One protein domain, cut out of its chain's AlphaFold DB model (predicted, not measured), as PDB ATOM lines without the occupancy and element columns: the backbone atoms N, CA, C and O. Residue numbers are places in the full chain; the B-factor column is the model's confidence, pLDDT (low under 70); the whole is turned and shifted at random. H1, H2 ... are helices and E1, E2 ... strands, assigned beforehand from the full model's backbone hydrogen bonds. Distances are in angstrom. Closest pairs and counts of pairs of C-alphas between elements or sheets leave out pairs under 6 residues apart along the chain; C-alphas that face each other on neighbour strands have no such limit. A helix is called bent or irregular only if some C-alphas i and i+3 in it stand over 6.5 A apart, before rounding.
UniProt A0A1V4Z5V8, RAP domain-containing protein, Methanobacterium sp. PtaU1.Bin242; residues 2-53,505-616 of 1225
ATOM      1  N   ALA A   2     236.399 206.712 181.797       58.19
ATOM      2  CA  ALA A   2     235.918 208.077 181.540       58.19
ATOM      3  C   ALA A   2     236.801 209.207 182.127       58.19
ATOM      4  O   ALA A   2     237.076 210.178 181.433       58.19
ATOM      5  N   ALA A   3     237.313 209.076 183.359       66.12
ATOM      6  CA  ALA A   3     238.110 210.137 183.997       66.12
ATOM      7  C   ALA A   3     239.407 210.487 183.235       66.12
ATOM      8  O   ALA A   3     239.687 211.658 182.985       66.12
ATOM      9  N   LEU A   4     240.176 209.479 182.802       74.44
ATOM     10  CA  LEU A   4     241.410 209.703 182.034       74.44
ATOM     11  C   LEU A   4     241.125 210.341 180.669       74.44
ATOM     12  O   LEU A   4     241.866 211.222 180.245       74.44
ATOM     13  N   GLU A   5     240.037 209.946 180.012       73.38
ATOM     14  CA  GLU A   5     239.623 210.499 178.718       73.38
ATOM     15  C   GLU A   5     239.222 211.980 178.833       73.38
ATOM     16  O   GLU A   5     239.612 212.805 178.004       73.38
ATOM     17  N   VAL A   6     238.532 212.355 179.918       74.06
ATOM     18  CA  VAL A   6     238.209 213.758 180.225       74.06
ATOM     19  C   VAL A   6     239.481 214.580 180.442       74.06
ATOM     20  O   VAL A   6     239.621 215.664 179.867       74.06
ATOM     21  N   VAL A   7     240.433 214.072 181.232       81.94
ATOM     22  CA  VAL A   7     241.724 214.746 181.458       81.94
ATOM     23  C   VAL A   7     242.482 214.902 180.139       81.94
ATOM     24  O   VAL A   7     242.965 215.996 179.840       81.94
ATOM     25  N   LYS A   8     242.534 213.852 179.313       82.38
ATOM     26  CA  LYS A   8     243.227 213.868 178.022       82.38
ATOM     27  C   LYS A   8     242.618 214.903 177.082       82.38
ATOM     28  O   LYS A   8     243.339 215.760 176.580       82.38
ATOM     29  N   THR A   9     241.293 214.899 176.951       79.00
ATOM     30  CA  THR A   9     240.545 215.860 176.131       79.00
ATOM     31  C   THR A   9     240.814 217.301 176.568       79.00
ATOM     32  O   THR A   9     241.015 218.181 175.731       79.00
ATOM     33  N   ARG A  10     240.872 217.567 177.880       82.12
ATOM     34  CA  ARG A  10     241.209 218.900 178.409       82.12
ATOM     35  C   ARG A  10     242.646 219.302 178.077       82.12
ATOM     36  O   ARG A  10     242.865 220.444 177.686       82.12
ATOM     37  N   LEU A  11     243.601 218.380 178.192       86.00
ATOM     38  CA  LEU A  11     245.000 218.629 177.835       86.00
ATOM     39  C   LEU A  11     245.176 218.854 176.327       86.00
ATOM     40  O   LEU A  11     245.939 219.735 175.934       86.00
ATOM     41  N   ASP A  12     244.455 218.117 175.481       83.81
ATOM     42  CA  ASP A  12     244.451 218.318 174.027       83.81
ATOM     43  C   ASP A  12     243.917 219.704 173.649       83.81
ATOM     44  O   ASP A  12     244.551 220.410 172.864       83.81
ATOM     45  N   ARG A  13     242.811 220.139 174.269       80.56
ATOM     46  CA  ARG A  13     242.214 221.469 174.035       80.56
ATOM     47  C   ARG A  13     243.186 222.620 174.317       80.56
ATOM     48  O   ARG A  13     243.121 223.632 173.628       80.56
ATOM     49  N   ILE A  14     244.086 222.469 175.290       82.00
ATOM     50  CA  ILE A  14     245.081 223.497 175.652       82.00
ATOM     51  C   ILE A  14     246.456 223.282 174.998       82.00
ATOM     52  O   ILE A  14     247.423 223.945 175.369       82.00
ATOM     53  N   GLY A  15     246.569 222.336 174.058       82.44
ATOM     54  CA  GLY A  15     247.806 222.055 173.323       82.44
ATOM     55  C   GLY A  15     248.867 221.264 174.098       82.44
ATOM     56  O   GLY A  15     249.975 221.100 173.599       82.44
ATOM     57  N   LEU A  16     248.551 220.747 175.291       87.31
ATOM     58  CA  LEU A  16     249.467 219.929 176.101       87.31
ATOM     59  C   LEU A  16     249.259 218.418 175.928       87.31
ATOM     60  O   LEU A  16     250.076 217.606 176.366       87.31
ATOM     61  N   GLY A  17     248.171 218.010 175.285       86.50
ATOM     62  CA  GLY A  17     247.859 216.599 175.121       86.50
ATOM     63  C   GLY A  17     248.843 215.858 174.209       86.50
ATOM     64  O   GLY A  17     248.995 214.647 174.368       86.50
ATOM     65  N   GLU A  18     249.603 216.558 173.356       85.06
ATOM     66  CA  GLU A  18     250.701 215.967 172.574       85.06
ATOM     67  C   GLU A  18     251.885 215.497 173.438       85.06
ATOM     68  O   GLU A  18     252.738 214.764 172.948       85.06
ATOM     69  N   PHE A  19     251.954 215.865 174.718       88.25
ATOM     70  CA  PHE A  19     253.000 215.419 175.652       88.25
ATOM     71  C   PHE A  19     252.537 214.273 176.560       88.25
ATOM     72  O   PHE A  19     253.322 213.759 177.359       88.25
ATOM     73  N   CYS A  20     251.274 213.868 176.433       90.56
ATOM     74  CA  CYS A  20     250.690 212.765 177.183       90.56
ATOM     75  C   CYS A  20     250.733 211.487 176.348       90.56
ATOM     76  O   CYS A  20     250.508 211.542 175.141       90.56
ATOM     77  N   LEU A  21     251.031 210.355 176.982       89.06
ATOM     78  CA  LEU A  21     250.951 209.029 176.381       89.06
ATOM     79  C   LEU A  21     249.801 208.259 177.024       89.06
ATOM     80  O   LEU A  21     249.854 207.920 178.208       89.06
ATOM     81  N   GLU A  22     248.766 207.989 176.238       85.56
ATOM     82  CA  GLU A  22     247.554 207.318 176.695       85.56
ATOM     83  C   GLU A  22     247.627 205.809 176.428       85.56
ATOM     84  O   GLU A  22     247.799 205.356 175.294       85.56
ATOM     85  N   ILE A  23     247.512 205.007 177.490       79.31
ATOM     86  CA  ILE A  23     247.618 203.548 177.393       79.31
ATOM     87  C   ILE A  23     246.444 202.914 178.138       79.31
ATOM     88  O   ILE A  23     246.471 202.763 179.360       79.31
ATOM     89  N   HIS A  24     245.425 202.502 177.379       68.69
ATOM     90  CA  HIS A  24     244.229 201.840 177.900       68.69
ATOM     91  C   HIS A  24     244.265 200.334 177.659       68.69
ATOM     92  O   HIS A  24     244.624 199.850 176.578       68.69
ATOM     93  N   SER A  25     243.815 199.571 178.652       54.34
ATOM     94  CA  SER A  25     243.597 198.132 178.532       54.34
ATOM     95  C   SER A  25     242.544 197.850 177.445       54.34
ATOM     96  O   SER A  25     241.408 198.300 177.558       54.34
ATOM     97  N   HIS A  26     242.940 197.098 176.409       43.22
ATOM     98  CA  HIS A  26     242.167 196.571 175.263       43.22
ATOM     99  C   HIS A  26     242.140 197.358 173.937       43.22
ATOM    100  O   HIS A  26     241.936 196.715 172.906       43.22
ATOM    101  N   LYS A  27     242.406 198.675 173.893       44.22
ATOM    102  CA  LYS A  27     242.348 199.451 172.627       44.22
ATOM    103  C   LYS A  27     243.683 199.959 172.081       44.22
ATOM    104  O   LYS A  27     243.747 200.193 170.879       44.22
ATOM    105  N   SER A  28     244.741 200.079 172.884       55.59
ATOM    106  CA  SER A  28     246.011 200.652 172.412       55.59
ATOM    107  C   SER A  28     246.714 199.726 171.412       55.59
ATOM    108  O   SER A  28     247.452 198.803 171.779       55.59
ATOM    109  N   LYS A  29     246.492 199.945 170.111       68.19
ATOM    110  CA  LYS A  29     247.167 199.175 169.062       68.19
ATOM    111  C   LYS A  29     248.629 199.613 169.022       68.19
ATOM    112  O   LYS A  29     248.924 200.797 168.955       68.19
ATOM    113  N   LYS A  30     249.563 198.656 168.978       81.94
ATOM    114  CA  LYS A  30     251.028 198.902 168.922       81.94
ATOM    115  C   LYS A  30     251.427 200.002 167.922       81.94
ATOM    116  O   LYS A  30     252.332 200.784 168.176       81.94
ATOM    117  N   LYS A  31     250.719 200.048 166.787       81.38
ATOM    118  CA  LYS A  31     250.908 201.025 165.712       81.38
ATOM    119  C   LYS A  31     250.494 202.449 166.102       81.38
ATOM    120  O   LYS A  31     251.130 203.389 165.648       81.38
ATOM    121  N   GLU A  32     249.446 202.613 166.905       82.50
ATOM    122  CA  GLU A  32     248.963 203.925 167.361       82.50
ATOM    123  C   GLU A  32     249.966 204.560 168.325       82.50
ATOM    124  O   GLU A  32     250.370 205.690 168.083       82.50
ATOM    125  N   ILE A  33     250.475 203.795 169.302       85.62
ATOM    126  CA  ILE A  33     251.532 204.245 170.227       85.62
ATOM    127  C   ILE A  33     252.763 204.734 169.450       85.62
ATOM    128  O   ILE A  33     253.256 205.833 169.679       85.62
ATOM    129  N   LEU A  34     253.258 203.930 168.501       87.44
ATOM    130  CA  LEU A  34     254.432 204.300 167.703       87.44
ATOM    131  C   LEU A  34     254.173 205.526 166.822       87.44
ATOM    132  O   LEU A  34     255.025 206.405 166.764       87.44
ATOM    133  N   LYS A  35     252.997 205.615 166.188       85.25
ATOM    134  CA  LYS A  35     252.612 206.776 165.374       85.25
ATOM    135  C   LYS A  35     252.535 208.047 166.218       85.25
ATOM    136  O   LYS A  35     252.962 209.105 165.767       85.25
ATOM    137  N   GLU A  36     251.998 207.956 167.430       86.25
ATOM    138  CA  GLU A  36     251.899 209.090 168.344       86.25
ATOM    139  C   GLU A  36     253.287 209.579 168.776       86.25
ATOM    140  O   GLU A  36     253.564 210.779 168.728       86.25
ATOM    141  N   LEU A  37     254.186 208.654 169.127       87.94
ATOM    142  CA  LEU A  37     255.578 208.966 169.453       87.94
ATOM    143  C   LEU A  37     256.308 209.600 168.263       87.94
ATOM    144  O   LEU A  37     256.929 210.644 168.439       87.94
ATOM    145  N   GLU A  38     256.185 209.021 167.064       87.12
ATOM    146  CA  GLU A  38     256.784 209.534 165.823       87.12
ATOM    147  C   GLU A  38     256.281 210.943 165.490       87.12
ATOM    148  O   GLU A  38     257.075 211.840 165.216       87.12
ATOM    149  N   THR A  39     254.968 211.169 165.578       84.00
ATOM    150  CA  THR A  39     254.366 212.491 165.336       84.00
ATOM    151  C   THR A  39     254.910 213.518 166.326       84.00
ATOM    152  O   THR A  39     255.265 214.628 165.951       84.00
ATOM    153  N   THR A  40     255.029 213.131 167.594       83.75
ATOM    154  CA  THR A  40     255.479 214.025 168.663       83.75
ATOM    155  C   THR A  40     256.955 214.393 168.509       83.75
ATOM    156  O   THR A  40     257.313 215.555 168.658       83.75
ATOM    157  N   ILE A  41     257.824 213.429 168.184       80.44
ATOM    158  CA  ILE A  41     259.265 213.680 168.042       80.44
ATOM    159  C   ILE A  41     259.632 214.398 166.726       80.44
ATOM    160  O   ILE A  41     260.671 215.049 166.661       80.44
ATOM    161  N   THR A  42     258.792 214.309 165.687       77.12
ATOM    162  CA  THR A  42     258.992 215.012 164.402       77.12
ATOM    163  C   THR A  42     258.463 216.444 164.403       77.12
ATOM    164  O   THR A  42     258.935 217.264 163.618       77.12
ATOM    165  N   ASN A  43     257.508 216.768 165.278       73.50
ATOM    166  CA  ASN A  43     257.029 218.133 165.456       73.50
ATOM    167  C   ASN A  43     258.107 218.950 166.188       73.50
ATOM    168  O   ASN A  43     258.495 218.606 167.302       73.50
ATOM    169  N   THR A  44     258.578 220.043 165.590       61.62
ATOM    170  CA  THR A  44     259.432 221.044 166.255       61.62
ATOM    171  C   THR A  44     258.816 222.413 166.036       61.62
ATOM    172  O   THR A  44     258.654 222.837 164.893       61.62
ATOM    173  N   ARG A  45     258.457 223.094 167.128       62.88
ATOM    174  CA  ARG A  45     257.952 224.470 167.111       62.88
ATOM    175  C   ARG A  45     258.923 225.349 167.888       62.88
ATOM    176  O   ARG A  45     259.124 225.119 169.076       62.88
ATOM    177  N   GLU A  46     259.508 226.350 167.234       56.53
ATOM    178  CA  GLU A  46     260.214 227.422 167.940       56.53
ATOM    179  C   GLU A  46     259.182 228.373 168.557       56.53
ATOM    180  O   GLU A  46     258.320 228.910 167.857       56.53
ATOM    181  N   LEU A  47     259.260 228.549 169.877       64.62
ATOM    182  CA  LEU A  47     258.472 229.520 170.628       64.62
ATOM    183  C   LEU A  47     259.432 230.512 171.302       64.62
ATOM    184  O   LEU A  47     260.176 230.164 172.228       64.62
ATOM    185  N   GLU A  48     259.431 231.759 170.841       58.78
ATOM    186  CA  GLU A  48     259.996 232.886 171.590       58.78
ATOM    187  C   GLU A  48     258.955 233.368 172.606       58.78
ATOM    188  O   GLU A  48     257.782 233.528 172.275       58.78
ATOM    189  N   ILE A  49     259.373 233.527 173.864       64.06
ATOM    190  CA  ILE A  49     258.508 233.956 174.966       64.06
ATOM    191  C   ILE A  49     259.238 235.091 175.684       64.06
ATOM    192  O   ILE A  49     260.219 234.840 176.380       64.06
ATOM    193  N   GLU A  50     258.769 236.325 175.503       59.38
ATOM    194  CA  GLU A  50     259.136 237.481 176.330       59.38
ATOM    195  C   GLU A  50     258.076 237.606 177.440       59.38
ATOM    196  O   GLU A  50     256.975 238.076 177.172       59.38
ATOM    197  N   SER A  51     258.339 237.111 178.659       66.62
ATOM    198  CA  SER A  51     257.309 237.068 179.725       66.62
ATOM    199  C   SER A  51     257.776 237.407 181.146       66.62
ATOM    200  O   SER A  51     256.973 237.355 182.079       66.62
ATOM    201  N   GLU A  52     259.046 237.763 181.350       72.81
ATOM    202  CA  GLU A  52     259.587 237.971 182.703       72.81
ATOM    203  C   GLU A  52     259.062 239.263 183.357       72.81
ATOM    204  O   GLU A  52     258.698 239.263 184.533       72.81
ATOM    205  N   GLU A  53     258.904 240.342 182.584       79.56
ATOM    206  CA  GLU A  53     258.313 241.601 183.067       79.56
ATOM    207  C   GLU A  53     256.834 241.449 183.462       79.56
ATOM    208  O   GLU A  53     256.411 241.961 184.500       79.56
ATOM    209  N   PHE A 505     245.275 243.033 187.111       93.50
ATOM    210  CA  PHE A 505     245.607 241.730 187.688       93.50
ATOM    211  C   PHE A 505     244.829 240.594 187.017       93.50
ATOM    212  O   PHE A 505     245.427 239.584 186.655       93.50
ATOM    213  N   ARG A 506     243.516 240.744 186.795       89.50
ATOM    214  CA  ARG A 506     242.686 239.727 186.122       89.50
ATOM    215  C   ARG A 506     243.157 239.469 184.694       89.50
ATOM    216  O   ARG A 506     243.229 238.311 184.282       89.50
ATOM    217  N   LEU A 507     243.463 240.533 183.951       88.38
ATOM    218  CA  LEU A 507     243.978 240.444 182.585       88.38
ATOM    219  C   LEU A 507     245.330 239.723 182.562       88.38
ATOM    220  O   LEU A 507     245.491 238.748 181.829       88.38
ATOM    221  N   LEU A 508     246.271 240.148 183.410       88.44
ATOM    222  CA  LEU A 508     247.597 239.536 183.499       88.44
ATOM    223  C   LEU A 508     247.533 238.076 183.963       88.44
ATOM    224  O   LEU A 508     248.188 237.237 183.358       88.44
ATOM    225  N   ASP A 509     246.727 237.742 184.975       88.56
ATOM    226  CA  ASP A 509     246.604 236.371 185.489       88.56
ATOM    227  C   ASP A 509     246.067 235.406 184.419       88.56
ATOM    228  O   ASP A 509     246.581 234.295 184.271       88.56
ATOM    229  N   ASN A 510     245.084 235.838 183.618       84.75
ATOM    230  CA  ASN A 510     244.579 235.050 182.491       84.75
ATOM    231  C   ASN A 510     245.633 234.898 181.381       84.75
ATOM    232  O   ASN A 510     245.859 233.784 180.905       84.75
ATOM    233  N   ASN A 511     246.324 235.982 181.013       82.69
ATOM    234  CA  ASN A 511     247.400 235.934 180.019       82.69
ATOM    235  C   ASN A 511     248.535 235.003 180.466       82.69
ATOM    236  O   ASN A 511     249.080 234.240 179.669       82.69
ATOM    237  N   LEU A 512     248.855 234.999 181.759       83.31
ATOM    238  CA  LEU A 512     249.924 234.187 182.323       83.31
ATOM    239  C   LEU A 512     249.609 232.686 182.290       83.31
ATOM    240  O   LEU A 512     250.523 231.875 182.134       83.31
ATOM    241  N   ILE A 513     248.333 232.293 182.396       82.56
ATOM    242  CA  ILE A 513     247.910 230.898 182.186       82.56
ATOM    243  C   ILE A 513     248.264 230.455 180.762       82.56
ATOM    244  O   ILE A 513     248.810 229.364 180.590       82.56
ATOM    245  N   GLU A 514     248.014 231.293 179.755       78.81
ATOM    246  CA  GLU A 514     248.381 231.003 178.364       78.81
ATOM    247  C   GLU A 514     249.901 230.993 178.162       78.81
ATOM    248  O   GLU A 514     250.447 230.056 177.573       78.81
ATOM    249  N   LEU A 515     250.623 231.979 178.694       80.62
ATOM    250  CA  LEU A 515     252.086 232.046 178.587       80.62
ATOM    251  C   LEU A 515     252.770 230.848 179.253       80.62
ATOM    252  O   LEU A 515     253.723 230.294 178.705       80.62
ATOM    253  N   ASN A 516     252.255 230.386 180.395       83.50
ATOM    254  CA  ASN A 516     252.768 229.195 181.067       83.50
ATOM    255  C   ASN A 516     252.595 227.928 180.225       83.50
ATOM    256  O   ASN A 516     253.486 227.079 180.244       83.50
ATOM    257  N   ARG A 517     251.510 227.799 179.444       85.12
ATOM    258  CA  ARG A 517     251.364 226.679 178.494       85.12
ATOM    259  C   ARG A 517     252.504 226.696 177.487       85.12
ATOM    260  O   ARG A 517     253.190 225.691 177.335       85.12
ATOM    261  N   HIS A 518     252.766 227.846 176.869       79.38
ATOM    262  CA  HIS A 518     253.854 228.001 175.902       79.38
ATOM    263  C   HIS A 518     255.225 227.734 176.528       79.38
ATOM    264  O   HIS A 518     256.064 227.086 175.907       79.38
ATOM    265  N   ARG A 519     255.443 228.174 177.772       81.50
ATOM    266  CA  ARG A 519     256.681 227.920 178.517       81.50
ATOM    267  C   ARG A 519     256.907 226.428 178.747       81.50
ATOM    268  O   ARG A 519     257.997 225.943 178.463       81.50
ATOM    269  N   ILE A 520     255.883 225.704 179.207       84.75
ATOM    270  CA  ILE A 520     255.944 224.245 179.390       84.75
ATOM    271  C   ILE A 520     256.223 223.565 178.049       84.75
ATOM    272  O   ILE A 520     257.105 222.717 177.959       84.75
ATOM    273  N   ILE A 521     255.501 223.963 177.001       83.06
ATOM    274  CA  ILE A 521     255.667 223.438 175.645       83.06
ATOM    275  C   ILE A 521     257.120 223.605 175.181       83.06
ATOM    276  O   ILE A 521     257.748 222.625 174.784       83.06
ATOM    277  N   LYS A 522     257.671 224.819 175.287       80.00
ATOM    278  CA  LYS A 522     259.062 225.131 174.939       80.00
ATOM    279  C   LYS A 522     260.046 224.275 175.730       80.00
ATOM    280  O   LYS A 522     260.898 223.626 175.140       80.00
ATOM    281  N   GLU A 523     259.886 224.214 177.049       82.06
ATOM    282  CA  GLU A 523     260.779 223.452 177.919       82.06
ATOM    283  C   GLU A 523     260.757 221.947 177.607       82.06
ATOM    284  O   GLU A 523     261.795 221.285 177.649       82.06
ATOM    285  N   VAL A 524     259.596 221.387 177.252       82.62
ATOM    286  CA  VAL A 524     259.505 219.985 176.829       82.62
ATOM    287  C   VAL A 524     260.099 219.785 175.433       82.62
ATOM    288  O   VAL A 524     260.784 218.785 175.227       82.62
ATOM    289  N   TYR A 525     259.901 220.716 174.493       79.00
ATOM    290  CA  TYR A 525     260.547 220.674 173.175       79.00
ATOM    291  C   TYR A 525     262.078 220.730 173.281       79.00
ATOM    292  O   TYR A 525     262.746 219.897 172.670       79.00
ATOM    293  N   ASP A 526     262.632 221.623 174.105       75.19
ATOM    294  CA  ASP A 526     264.080 221.795 174.300       75.19
ATOM    295  C   ASP A 526     264.757 220.540 174.884       75.19
ATOM    296  O   ASP A 526     265.944 220.297 174.667       75.19
ATOM    297  N   ARG A 527     264.001 219.703 175.607       74.88
ATOM    298  CA  ARG A 527     264.481 218.427 176.171       74.88
ATOM    299  C   ARG A 527     264.462 217.265 175.165       74.88
ATOM    300  O   ARG A 527     264.977 216.187 175.490       74.88
ATOM    301  N   ARG A 528     263.865 217.430 173.976       75.25
ATOM    302  CA  ARG A 528     263.727 216.355 172.977       75.25
ATOM    303  C   ARG A 528     265.010 216.144 172.173       75.25
ATOM    304  O   ARG A 528     265.673 217.106 171.792       75.25
ATOM    305  N   PRO A 529     265.348 214.888 171.838       66.62
ATOM    306  CA  PRO A 529     266.446 214.619 170.925       66.62
ATOM    307  C   PRO A 529     266.081 214.971 169.479       66.62
ATOM    308  O   PRO A 529     264.995 214.607 169.022       66.62
ATOM    309  N   PRO A 530     267.012 215.559 168.709       66.75
ATOM    310  CA  PRO A 530     266.853 215.685 167.269       66.75
ATOM    311  C   PRO A 530     266.824 214.305 166.595       66.75
ATOM    312  O   PRO A 530     267.729 213.483 166.763       66.75
ATOM    313  N   LEU A 531     265.820 214.060 165.752       64.62
ATOM    314  CA  LEU A 531     265.710 212.817 164.979       64.62
ATOM    315  C   LEU A 531     266.790 212.650 163.910       64.62
ATOM    316  O   LEU A 531     267.026 211.529 163.471       64.62
ATOM    317  N   ASN A 532     267.474 213.712 163.490       61.41
ATOM    318  CA  ASN A 532     268.453 213.638 162.401       61.41
ATOM    319  C   ASN A 532     269.826 213.089 162.837       61.41
ATOM    320  O   ASN A 532     270.720 212.934 162.012       61.41
ATOM    321  N   ILE A 533     269.998 212.729 164.114       65.50
ATOM    322  CA  ILE A 533     271.274 212.238 164.644       65.50
ATOM    323  C   ILE A 533     271.530 210.771 164.252       65.50
ATOM    324  O   ILE A 533     270.659 209.905 164.390       65.50
ATOM    325  N   SER A 534     272.752 210.471 163.805       63.94
ATOM    326  CA  SER A 534     273.261 209.101 163.641       63.94
ATOM    327  C   SER A 534     273.311 208.374 164.994       63.94
ATOM    328  O   SER A 534     273.986 208.823 165.918       63.94
ATOM    329  N   ALA A 535     272.597 207.253 165.124       68.00
ATOM    330  CA  ALA A 535     272.504 206.481 166.365       68.00
ATOM    331  C   ALA A 535     272.882 205.014 166.127       68.00
ATOM    332  O   ALA A 535     272.575 204.458 165.071       68.00
ATOM    333  N   SER A 536     273.523 204.370 167.112       75.62
ATOM    334  CA  SER A 536     273.782 202.924 167.048       75.62
ATOM    335  C   SER A 536     272.450 202.155 166.999       75.62
ATOM    336  O   SER A 536     271.540 202.519 167.751       75.62
ATOM    337  N   PRO A 537     272.307 201.085 166.187       75.50
ATOM    338  CA  PRO A 537     271.063 200.312 166.078       75.50
ATOM    339  C   PRO A 537     270.517 199.798 167.415       75.50
ATOM    340  O   PRO A 537     269.306 199.677 167.569       75.50
ATOM    341  N   ASN A 538     271.405 199.532 168.379       80.06
ATOM    342  CA  ASN A 538     271.060 198.990 169.696       80.06
ATOM    343  C   ASN A 538     270.961 200.065 170.794       80.06
ATOM    344  O   ASN A 538     270.760 199.727 171.955       80.06
ATOM    345  N   SER A 539     271.137 201.346 170.457       82.19
ATOM    346  CA  SER A 539     270.819 202.453 171.372       82.19
ATOM    347  C   SER A 539     269.306 202.653 171.461       82.19
ATOM    348  O   SER A 539     268.583 202.283 170.530       82.19
ATOM    349  N   GLN A 540     268.811 203.303 172.520       84.56
ATOM    350  CA  GLN A 540     267.369 203.572 172.642       84.56
ATOM    351  C   GLN A 540     266.806 204.327 171.426       84.56
ATOM    352  O   GLN A 540     265.741 203.978 170.912       84.56
ATOM    353  N   LEU A 541     267.548 205.323 170.919       83.31
ATOM    354  CA  LEU A 541     267.172 206.085 169.724       83.31
ATOM    355  C   LEU A 541     267.188 205.217 168.454       83.31
ATOM    356  O   LEU A 541     266.292 205.337 167.619       83.31
ATOM    357  N   GLY A 542     268.173 204.325 168.309       84.06
ATOM    358  CA  GLY A 542     268.265 203.395 167.180       84.06
ATOM    359  C   GLY A 542     267.117 202.385 167.145       84.06
ATOM    360  O   GLY A 542     266.485 202.208 166.100       84.06
ATOM    361  N   ILE A 543     266.787 201.793 168.298       87.06
ATOM    362  CA  ILE A 543     265.660 200.865 168.447       87.06
ATOM    363  C   ILE A 543     264.353 201.575 168.081       87.06
ATOM    364  O   ILE A 543     263.596 201.073 167.249       87.06
ATOM    365  N   LEU A 544     264.109 202.771 168.628       87.44
ATOM    366  CA  LEU A 544     262.878 203.521 168.373       87.44
ATOM    367  C   LEU A 544     262.743 203.934 166.894       87.44
ATOM    368  O   LEU A 544     261.689 203.721 166.298       87.44
ATOM    369  N   LYS A 545     263.825 204.415 166.260       85.44
ATOM    370  CA  LYS A 545     263.857 204.702 164.813       85.44
ATOM    371  C   LYS A 545     263.545 203.470 163.964       85.44
ATOM    372  O   LYS A 545     262.816 203.568 162.978       85.44
ATOM    373  N   SER A 546     264.087 202.309 164.337       86.75
ATOM    374  CA  SER A 546     263.822 201.058 163.621       86.75
ATOM    375  C   SER A 546     262.350 200.636 163.719       86.75
ATOM    376  O   SER A 546     261.788 200.133 162.746       86.75
ATOM    377  N   GLU A 547     261.705 200.902 164.861       89.25
ATOM    378  CA  GLU A 547     260.283 200.628 165.075       89.25
ATOM    379  C   GLU A 547     259.375 201.610 164.318       89.25
ATOM    380  O   GLU A 547     258.352 201.166 163.794       89.25
ATOM    381  N   PHE A 548     259.765 202.885 164.176       87.94
ATOM    382  CA  PHE A 548     259.072 203.859 163.315       87.94
ATOM    383  C   PHE A 548     259.112 203.449 161.834       87.94
ATOM    384  O   PHE A 548     258.092 203.462 161.150       87.94
ATOM    385  N   ALA A 549     260.263 202.978 161.341       85.06
ATOM    386  CA  ALA A 549     260.410 202.538 159.950       85.06
ATOM    387  C   ALA A 549     259.707 201.195 159.633       85.06
ATOM    388  O   ALA A 549     259.515 200.835 158.465       85.06
ATOM    389  N   ARG A 550     259.335 200.414 160.656       86.62
ATOM    390  CA  ARG A 550     258.769 199.066 160.500       86.62
ATOM    391  C   ARG A 550     257.324 199.128 159.995       86.62
ATOM    392  O   ARG A 550     256.493 199.828 160.552       86.62
ATOM    393  N   LYS A 551     256.967 198.334 158.976       80.81
ATOM    394  CA  LYS A 551     255.579 198.284 158.447       80.81
ATOM    395  C   LYS A 551     254.676 197.237 159.120       80.81
ATOM    396  O   LYS A 551     253.453 197.372 159.087       80.81
ATOM    397  N   ARG A 552     255.257 196.155 159.653       80.19
ATOM    398  CA  ARG A 552     254.578 195.023 160.319       80.19
ATOM    399  C   ARG A 552     255.509 194.425 161.379       80.19
ATOM    400  O   ARG A 552     256.718 194.625 161.309       80.19
ATOM    401  N   GLY A 553     254.957 193.665 162.329       82.56
ATOM    402  CA  GLY A 553     255.758 192.971 163.349       82.56
ATOM    403  C   GLY A 553     256.347 193.891 164.420       82.56
ATOM    404  O   GLY A 553     257.440 193.625 164.910       82.56
ATOM    405  N   HIS A 554     255.639 194.971 164.764       86.00
ATOM    406  CA  HIS A 554     256.062 195.915 165.799       86.00
ATOM    407  C   HIS A 554     256.279 195.240 167.156       86.00
ATOM    408  O   HIS A 554     255.545 194.315 167.548       86.00
ATOM    409  N   MET A 555     257.253 195.762 167.896       87.31
ATOM    410  CA  MET A 555     257.571 195.333 169.249       87.31
ATOM    411  C   MET A 555     256.343 195.450 170.168       87.31
ATOM    412  O   MET A 555     255.517 196.353 170.041       87.31
ATOM    413  N   ALA A 556     256.166 194.494 171.088       86.38
ATOM    414  CA  ALA A 556     255.096 194.586 172.083       86.38
ATOM    415  C   ALA A 556     255.353 195.772 173.035       86.38
ATOM    416  O   ALA A 556     256.511 195.952 173.410       86.38
ATOM    417  N   PRO A 557     254.324 196.523 173.487       86.12
ATOM    418  CA  PRO A 557     254.521 197.734 174.292       86.12
ATOM    419  C   PRO A 557     255.363 197.485 175.545       86.12
ATOM    420  O   PRO A 557     256.295 198.228 175.811       86.12
ATOM    421  N   ARG A 558     255.133 196.361 176.241       85.62
ATOM    422  CA  ARG A 558     255.931 195.961 177.410       85.62
ATOM    423  C   ARG A 558     257.426 195.821 177.110       85.62
ATOM    424  O   ARG A 558     258.253 196.240 177.909       85.62
ATOM    425  N   LYS A 559     257.777 195.246 175.954       85.06
ATOM    426  CA  LYS A 559     259.177 195.131 175.525       85.06
ATOM    427  C   LYS A 559     259.712 196.486 175.052       85.06
ATOM    428  O   LYS A 559     260.818 196.841 175.420       85.06
ATOM    429  N   LEU A 560     258.913 197.262 174.320       86.88
ATOM    430  CA  LEU A 560     259.288 198.605 173.873       86.88
ATOM    431  C   LEU A 560     259.645 199.510 175.063       86.88
ATOM    432  O   LEU A 560     260.741 200.046 175.100       86.88
ATOM    433  N   PHE A 561     258.779 199.603 176.077       86.75
ATOM    434  CA  PHE A 561     259.039 200.402 177.281       86.75
ATOM    435  C   PHE A 561     260.239 199.905 178.091       86.75
ATOM    436  O   PHE A 561     260.909 200.706 178.729       86.75
ATOM    437  N   LYS A 562     260.545 198.604 178.051       83.81
ATOM    438  CA  LYS A 562     261.745 198.051 178.689       83.81
ATOM    439  C   LYS A 562     263.038 198.456 177.974       83.81
ATOM    440  O   LYS A 562     264.044 198.691 178.631       83.81
ATOM    441  N   GLU A 563     263.027 198.502 176.645       83.19
ATOM    442  CA  GLU A 563     264.223 198.807 175.848       83.19
ATOM    443  C   GLU A 563     264.425 200.318 175.649       83.19
ATOM    444  O   GLU A 563     265.557 200.778 175.571       83.19
ATOM    445  N   THR A 564     263.345 201.103 175.549       85.44
ATOM    446  CA  THR A 564     263.391 202.530 175.168       85.44
ATOM    447  C   THR A 564     262.604 203.455 176.103       85.44
ATOM    448  O   THR A 564     262.350 204.610 175.758       85.44
ATOM    449  N   GLY A 565     262.222 202.978 177.293       84.69
ATOM    450  CA  GLY A 565     261.360 203.695 178.240       84.69
ATOM    451  C   GLY A 565     261.842 205.099 178.603       84.69
ATOM    452  O   GLY A 565     261.057 206.039 178.515       84.69
ATOM    453  N   GLY A 566     263.129 205.264 178.919       82.75
ATOM    454  CA  GLY A 566     263.694 206.569 179.280       82.75
ATOM    455  C   GLY A 566     263.589 207.603 178.152       82.75
ATOM    456  O   GLY A 566     263.193 208.747 178.379       82.75
ATOM    457  N   LEU A 567     263.870 207.202 176.907       84.38
ATOM    458  CA  LEU A 567     263.661 208.057 175.735       84.38
ATOM    459  C   LEU A 567     262.175 208.370 175.511       84.38
ATOM    460  O   LEU A 567     261.827 209.529 175.282       84.38
ATOM    461  N   ILE A 568     261.295 207.369 175.610       88.50
ATOM    462  CA  ILE A 568     259.843 207.568 175.489       88.50
ATOM    463  C   ILE A 568     259.356 208.582 176.525       88.50
ATOM    464  O   ILE A 568     258.590 209.472 176.172       88.50
ATOM    465  N   GLN A 569     259.847 208.510 177.761       87.94
ATOM    466  CA  GLN A 569     259.512 209.457 178.817       87.94
ATOM    467  C   GLN A 569     259.978 210.885 178.505       87.94
ATOM    468  O   GLN A 569     259.258 211.832 178.801       87.94
ATOM    469  N   LYS A 570     261.131 211.086 177.853       85.06
ATOM    470  CA  LYS A 570     261.522 212.441 177.418       85.06
ATOM    471  C   LYS A 570     260.653 212.975 176.275       85.06
ATOM    472  O   LYS A 570     260.425 214.178 176.208       85.06
ATOM    473  N   ILE A 571     260.162 212.108 175.386       86.88
ATOM    474  CA  ILE A 571     259.238 212.499 174.302       86.88
ATOM    475  C   ILE A 571     257.847 212.820 174.879       86.88
ATOM    476  O   ILE A 571     257.236 213.828 174.515       86.88
ATOM    477  N   LYS A 572     257.372 211.955 175.782       89.44
ATOM    478  CA  LYS A 572     256.058 211.970 176.432       89.44
ATOM    479  C   LYS A 572     256.223 211.892 177.957       89.44
ATOM    480  O   LYS A 572     256.153 210.802 178.521       89.44
ATOM    481  N   PRO A 573     256.445 213.017 178.653       89.94
ATOM    482  CA  PRO A 573     256.716 213.008 180.093       89.94
ATOM    483  C   PRO A 573     255.521 212.588 180.959       89.94
ATOM    484  O   PRO A 573     255.721 212.151 182.092       89.94
ATOM    485  N   CYS A 574     254.292 212.696 180.448       91.81
ATOM    486  CA  CYS A 574     253.077 212.350 181.182       91.81
ATOM    487  C   CYS A 574     252.494 211.027 180.673       91.81
ATOM    488  O   CYS A 574     252.118 210.921 179.507       91.81
ATOM    489  N   PHE A 575     252.403 210.016 181.538       91.25
ATOM    490  CA  PHE A 575     251.789 208.726 181.212       91.25
ATOM    491  C   PHE A 575     250.397 208.659 181.836       91.25
ATOM    492  O   PHE A 575     250.242 208.841 183.041       91.25
ATOM    493  N   MET A 576     249.389 208.361 181.018       90.19
ATOM    494  CA  MET A 576     247.995 208.233 181.440       90.19
ATOM    495  C   MET A 576     247.580 206.766 181.343       90.19
ATOM    496  O   MET A 576     247.390 206.232 180.250       90.19
ATOM    497  N   MET A 577     247.498 206.096 182.494       88.06
ATOM    498  CA  MET A 577     247.318 204.645 182.584       88.06
ATOM    499  C   MET A 577     246.369 204.279 183.728       88.06
ATOM    500  O   MET A 577     246.394 204.911 184.782       88.06
ATOM    501  N   SER A 578     245.578 203.216 183.557       86.06
ATOM    502  CA  SER A 578     244.904 202.572 184.693       86.06
ATOM    503  C   SER A 578     245.905 201.759 185.533       86.06
ATOM    504  O   SER A 578     246.908 201.295 184.978       86.06
ATOM    505  N   PRO A 579     245.635 201.507 186.828       85.25
ATOM    506  CA  PRO A 579     246.491 200.660 187.668       85.25
ATOM    507  C   PRO A 579     246.812 199.291 187.039       85.25
ATOM    508  O   PRO A 579     247.967 198.871 186.971       85.25
ATOM    509  N   LEU A 580     245.808 198.650 186.430       82.94
ATOM    510  CA  LEU A 580     245.988 197.399 185.693       82.94
ATOM    511  C   LEU A 580     246.925 197.554 184.481       82.94
ATOM    512  O   LEU A 580     247.771 196.696 184.229       82.94
ATOM    513  N   SER A 581     246.812 198.661 183.741       85.75
ATOM    514  CA  SER A 581     247.678 198.942 182.588       85.75
ATOM    515  C   SER A 581     249.134 199.140 183.017       85.75
ATOM    516  O   SER A 581     250.044 198.702 182.310       85.75
ATOM    517  N   VAL A 582     249.371 199.749 184.185       87.75
ATOM    518  CA  VAL A 582     250.713 199.877 184.774       87.75
ATOM    519  C   VAL A 582     251.321 198.495 185.011       87.75
ATOM    520  O   VAL A 582     252.426 198.233 184.534       87.75
ATOM    521  N   ALA A 583     250.590 197.580 185.654       84.44
ATOM    522  CA  ALA A 583     251.056 196.211 185.895       84.44
ATOM    523  C   ALA A 583     251.265 195.406 184.592       84.44
ATOM    524  O   ALA A 583     252.221 194.627 184.460       84.44
ATOM    525  N   GLN A 584     250.395 195.609 183.599       84.75
ATOM    526  CA  GLN A 584     250.441 194.900 182.320       84.75
ATOM    527  C   GLN A 584     251.623 195.338 181.443       84.75
ATOM    528  O   GLN A 584     252.313 194.487 180.867       84.75
ATOM    529  N   TYR A 585     251.861 196.646 181.312       84.88
ATOM    530  CA  TYR A 585     252.795 197.189 180.322       84.88
ATOM    531  C   TYR A 585     254.138 197.633 180.895       84.88
ATOM    532  O   TYR A 585     255.115 197.626 180.149       84.88
ATOM    533  N   LEU A 586     254.231 197.991 182.177       85.50
ATOM    534  CA  LEU A 586     255.489 198.446 182.765       85.50
ATOM    535  C   LEU A 586     256.157 197.295 183.527       85.50
ATOM    536  O   LEU A 586     255.676 196.849 184.567       85.50
ATOM    537  N   ASP A 587     257.287 196.807 183.008       77.44
ATOM    538  CA  ASP A 587     258.054 195.713 183.617       77.44
ATOM    539  C   ASP A 587     258.608 196.143 184.997       77.44
ATOM    540  O   ASP A 587     259.259 197.194 185.084       77.44
ATOM    541  N   PRO A 588     258.358 195.399 186.093       70.44
ATOM    542  CA  PRO A 588     258.962 195.670 187.401       70.44
ATOM    543  C   PRO A 588     260.495 195.681 187.360       70.44
ATOM    544  O   PRO A 588     261.117 196.522 188.001       70.44
ATOM    545  N   ALA A 589     261.112 194.814 186.549       63.34
ATOM    546  CA  ALA A 589     262.568 194.764 186.402       63.34
ATOM    547  C   ALA A 589     263.133 195.999 185.675       63.34
ATOM    548  O   ALA A 589     264.292 196.341 185.862       63.34
ATOM    549  N   GLY A 590     262.312 196.702 184.885       60.50
ATOM    550  CA  GLY A 590     262.673 197.942 184.186       60.50
ATOM    551  C   GLY A 590     262.505 199.217 185.022       60.50
ATOM    552  O   GLY A 590     262.501 200.306 184.459       60.50
ATOM    553  N   MET A 591     262.327 199.115 186.348       56.03
ATOM    554  CA  MET A 591     262.159 200.270 187.253       56.03
ATOM    555  C   MET A 591     263.310 201.289 187.215       56.03
ATOM    556  O   MET A 591     263.105 202.423 187.644       56.03
ATOM    557  N   GLY A 592     264.498 200.909 186.735       59.22
ATOM    558  CA  GLY A 592     265.623 201.833 186.562       59.22
ATOM    559  C   GLY A 592     265.349 202.938 185.537       59.22
ATOM    560  O   GLY A 592     265.691 204.087 185.787       59.22
ATOM    561  N   ASP A 593     264.650 202.617 184.442       65.50
ATOM    562  CA  ASP A 593     264.628 203.461 183.235       65.50
ATOM    563  C   ASP A 593     263.350 204.307 183.108       65.50
ATOM    564  O   ASP A 593     263.278 205.202 182.268       65.50
ATOM    565  N   LEU A 594     262.329 204.013 183.919       79.25
ATOM    566  CA  LEU A 594     261.032 204.698 183.944       79.25
ATOM    567  C   LEU A 594     260.694 205.108 185.379       79.25
ATOM    568  O   LEU A 594     260.035 204.370 186.121       79.25
ATOM    569  N   ARG A 595     261.170 206.297 185.755       83.00
ATOM    570  CA  ARG A 595     261.002 206.923 187.074       83.00
ATOM    571  C   ARG A 595     260.251 208.232 186.912       83.00
ATOM    572  O   ARG A 595     260.672 209.081 186.138       83.00
ATOM    573  N   PHE A 596     259.180 208.428 187.662       88.69
ATOM    574  CA  PHE A 596     258.371 209.641 187.607       88.69
ATOM    575  C   PHE A 596     258.621 210.514 188.837       88.69
ATOM    576  O   PHE A 596     258.866 210.021 189.940       88.69
ATOM    577  N   ASP A 597     258.541 211.831 188.679       91.69
ATOM    578  CA  ASP A 597     258.618 212.730 189.833       91.69
ATOM    579  C   ASP A 597     257.331 212.667 190.666       91.69
ATOM    580  O   ASP A 597     257.387 212.694 191.897       91.69
ATOM    581  N   TYR A 598     256.186 212.503 189.997       94.94
ATOM    582  CA  TYR A 598     254.864 212.422 190.608       94.94
ATOM    583  C   TYR A 598     254.043 211.271 190.025       94.94
ATOM    584  O   TYR A 598     254.064 211.030 188.820       94.94
ATOM    585  N   VAL A 599     253.263 210.613 190.881       93.56
ATOM    586  CA  VAL A 599     252.069 209.852 190.496       93.56
ATOM    587  C   VAL A 599     250.841 210.600 191.003       93.56
ATOM    588  O   VAL A 599     250.810 211.022 192.160       93.56
ATOM    589  N   ILE A 600     249.844 210.784 190.139       94.06
ATOM    590  CA  ILE A 600     248.582 211.445 190.479       94.06
ATOM    591  C   ILE A 600     247.467 210.417 190.334       94.06
ATOM    592  O   ILE A 600     247.247 209.891 189.245       94.06
ATOM    593  N   PHE A 601     246.785 210.129 191.437       91.81
ATOM    594  CA  PHE A 601     245.556 209.349 191.437       91.81
ATOM    595  C   PHE A 601     244.385 210.315 191.512       91.81
ATOM    596  O   PHE A 601     244.199 210.962 192.540       91.81
ATOM    597  N   ASP A 602     243.630 210.412 190.424       88.31
ATOM    598  CA  ASP A 602     242.317 211.052 190.411       88.31
ATOM    599  C   ASP A 602     241.241 209.998 190.711       88.31
ATOM    600  O   ASP A 602     241.442 208.818 190.412       88.31
ATOM    601  N   GLU A 603     240.124 210.398 191.319       86.12
ATOM    602  CA  GLU A 603     239.074 209.481 191.799       86.12
ATOM    603  C   GLU A 603     239.620 208.343 192.691       86.12
ATOM    604  O   GLU A 603     239.197 207.187 192.632       86.12
ATOM    605  N   ALA A 604     240.587 208.668 193.552       89.94
ATOM    606  CA  ALA A 604     241.330 207.722 194.378       89.94
ATOM    607  C   ALA A 604     240.477 206.931 195.391       89.94
ATOM    608  O   ALA A 604     240.942 205.929 195.933       89.94
ATOM    609  N   SER A 605     239.235 207.355 195.644       86.44
ATOM    610  CA  SER A 605     238.248 206.582 196.409       86.44
ATOM    611  C   SER A 605     237.812 205.298 195.695       86.44
ATOM    612  O   SER A 605     237.308 204.397 196.353       86.44
ATOM    613  N   GLN A 606     238.055 205.181 194.384       82.56
ATOM    614  CA  GLN A 606     237.738 204.007 193.565       82.56
ATOM    615  C   GLN A 606     238.951 203.102 193.288       82.56
ATOM    616  O   GLN A 606     238.852 202.169 192.491       82.56
ATOM    617  N   VAL A 607     240.104 203.352 193.918       86.88
ATOM    618  CA  VAL A 607     241.328 202.563 193.706       86.88
ATOM    619  C   VAL A 607     241.688 201.800 194.978       86.88
ATOM    620  O   VAL A 607     241.899 202.410 196.031       86.88
ATOM    621  N   LYS A 608     241.792 200.468 194.877       87.00
ATOM    622  CA  LYS A 608     242.242 199.620 195.985       87.00
ATOM    623  C   LYS A 608     243.753 199.798 196.241       87.00
ATOM    624  O   LYS A 608     244.506 200.062 195.296       87.00
ATOM    625  N   PRO A 609     244.234 199.676 197.493       88.06
ATOM    626  CA  PRO A 609     245.659 199.800 197.821       88.06
ATOM    627  C   PRO A 609     246.603 198.911 197.005       88.06
ATOM    628  O   PRO A 609     247.648 199.378 196.546       88.06
ATOM    629  N   GLU A 610     246.227 197.657 196.785       86.94
ATOM    630  CA  GLU A 610     246.992 196.668 196.029       86.94
ATOM    631  C   GLU A 610     247.153 197.043 194.549       86.94
ATOM    632  O   GLU A 610     248.234 196.863 193.984       86.94
ATOM    633  N   ASP A 611     246.132 197.658 193.944       87.25
ATOM    634  CA  ASP A 611     246.170 198.112 192.552       87.25
ATOM    635  C   ASP A 611     247.148 199.283 192.374       87.25
ATOM    636  O   ASP A 611     247.868 199.381 191.377       87.25
ATOM    637  N   ALA A 612     247.216 200.182 193.359       89.69
ATOM    638  CA  ALA A 612     248.042 201.387 193.303       89.69
ATOM    639  C   ALA A 612     249.547 201.130 193.509       89.69
ATOM    640  O   ALA A 612     250.373 201.959 193.106       89.69
ATOM    641  N   LEU A 613     249.924 199.993 194.111       87.81
ATOM    642  CA  LEU A 613     251.300 199.687 194.515       87.81
ATOM    643  C   LEU A 613     252.303 199.799 193.357       87.81
ATOM    644  O   LEU A 613     253.370 200.399 193.507       87.81
ATOM    645  N   GLY A 614     251.946 199.274 192.180       86.88
ATOM    646  CA  GLY A 614     252.812 199.306 190.999       86.88
ATOM    647  C   GLY A 614     253.154 200.724 190.525       86.88
ATOM    648  O   GLY A 614     254.256 200.952 190.019       86.88
ATOM    649  N   SER A 615     252.243 201.678 190.720       89.69
ATOM    650  CA  SER A 615     252.457 203.085 190.378       89.69
ATOM    651  C   SER A 615     253.266 203.811 191.455       89.69
ATOM    652  O   SER A 615     254.166 204.579 191.117       89.69
ATOM    653  N   PHE A 616     253.015 203.537 192.744       88.69
ATOM    654  CA  PHE A 616     253.770 204.143 193.850       88.69
ATOM    655  C   PHE A 616     255.268 203.832 193.783       88.69
ATOM    656  O   PHE A 616     256.086 204.728 193.963       88.69
TER     657      PHE A 616
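Overview. This is residues 2 to 53 and 505 to 616 of the 1225 residues of the protein "RAP domain-containing protein" of Methanobacterium sp. PtaU1.Bin242 (UniProt A0A1V4Z5V8). Two short parallel strands, E1 and E2, lie side by side in the middle of a mainly helical body, with H1, H2 and H5 packed round them and H4 crossing H2 and H5. E3, H6 and H7 gather beyond E2, while the longest helix, H3, reaches away from the body as an arm whose residues 505 to 510 stick out. The printed part has 164 residues with seven named helices and three named strands, in the order H1 E1 H2 H3 H4 H5 E2 H6 E3 H7; the class is mostly helix, and the sheet's order is E1, E2. The whole is compact, with a radius of gyration of the C-alphas of 17.4 A and spans of 53 by 47 by 27 A.

Along the chain. Find C-alpha 20 at (250.690, 212.765, 177.183), where E1, residues 20 to 23, begins; it is 9.7 A long. E2, residues 574 to 577, has the same length. Look next at H1, residues 2 to 13, 16.6 A long, and H2, residues 30 to 42, 18.5 A. H5 holds residues 557 to 571 over 15.5 A, and is irregular: C-alphas 563 and 566 are 8.5 A apart. H4, residues 540 to 549, is 14.5 A long. Find C-alpha 505 at (245.607, 241.730, 187.688); from there H3 runs 30.3 A to residue 526, with a kink of 25 degrees near residue 514. H6 is residues 579 to 585, 10.3 A long, and E3 is residues 596 to 601, 13.4 A. H7, residues 609 to 616, is 10.0 A long and ends with C-alpha 616 at (253.770, 204.143, 193.850); it is only just irregular, with C-alphas 611 and 614 6.9 A apart.

Arrangement. Begin at E1 and E2, parallel neighbours at 19 degrees, where C-alphas 20 and 574 face each other at 4.7 A. N 21 and O 574, at 2.8 A, and N 576 and O 21, at 2.9 A, are within hydrogen-bond range. E3 pairs with no named strand, but E2 and E3 are near each other, with 6 pairs of C-alphas within 10 A. H1 touches no helix; its closest C-alphas to E2 are those of Leu 4 and Met 576, 6.8 A apart. The hub is H5, which touches three helices. It touches H2 at a shallow tilt of 20 degrees, the same way, closest at the C-alphas of Ile 41 and Ile 571, 6.4 A. With residues 563 to 567 alone it touches H4, only just about perpendicular at 73 degrees; the C-alphas of Gln 540 and Thr 564 are closest, at 4.8 A. With residues 557 to 561 alone it touches H6, about perpendicular at 73 degrees, the closest C-alphas being those of Arg 558 and Tyr 585, 4.5 A. H6 touches H7 at a steep tilt of 53 degrees, the same way; look to the C-alphas of Pro 579 and Asp 611, the closest, at 5.5 A. H3 and H5 are close but not clearly touching, with the C-alphas of Val 524 and Lys 570 closest at 7.8 A. In H1, H2, H3, H4 and H6 every O i to N i+4 pair is within hydrogen-bond range; in H5 9 of 11 are, and in H7 2 of 4.

Size, cuts and confidence. The two C-alphas farthest apart are those of Phe 505 and Gly 553, 55.4 A. Residues 54 to 504 are not printed, and C-alphas 53 and 505 are 13.5 A apart across this cut, in the link from H2 to H3. Of the links that are printed whole, H3 to H4 is long, with residues 527 to 539 between them. The mean pLDDT of the printed part is 80.5; look for values under 70 at residues 2 to 3, 24 to 29, 44 to 51, 529 to 535 and 589 to 593.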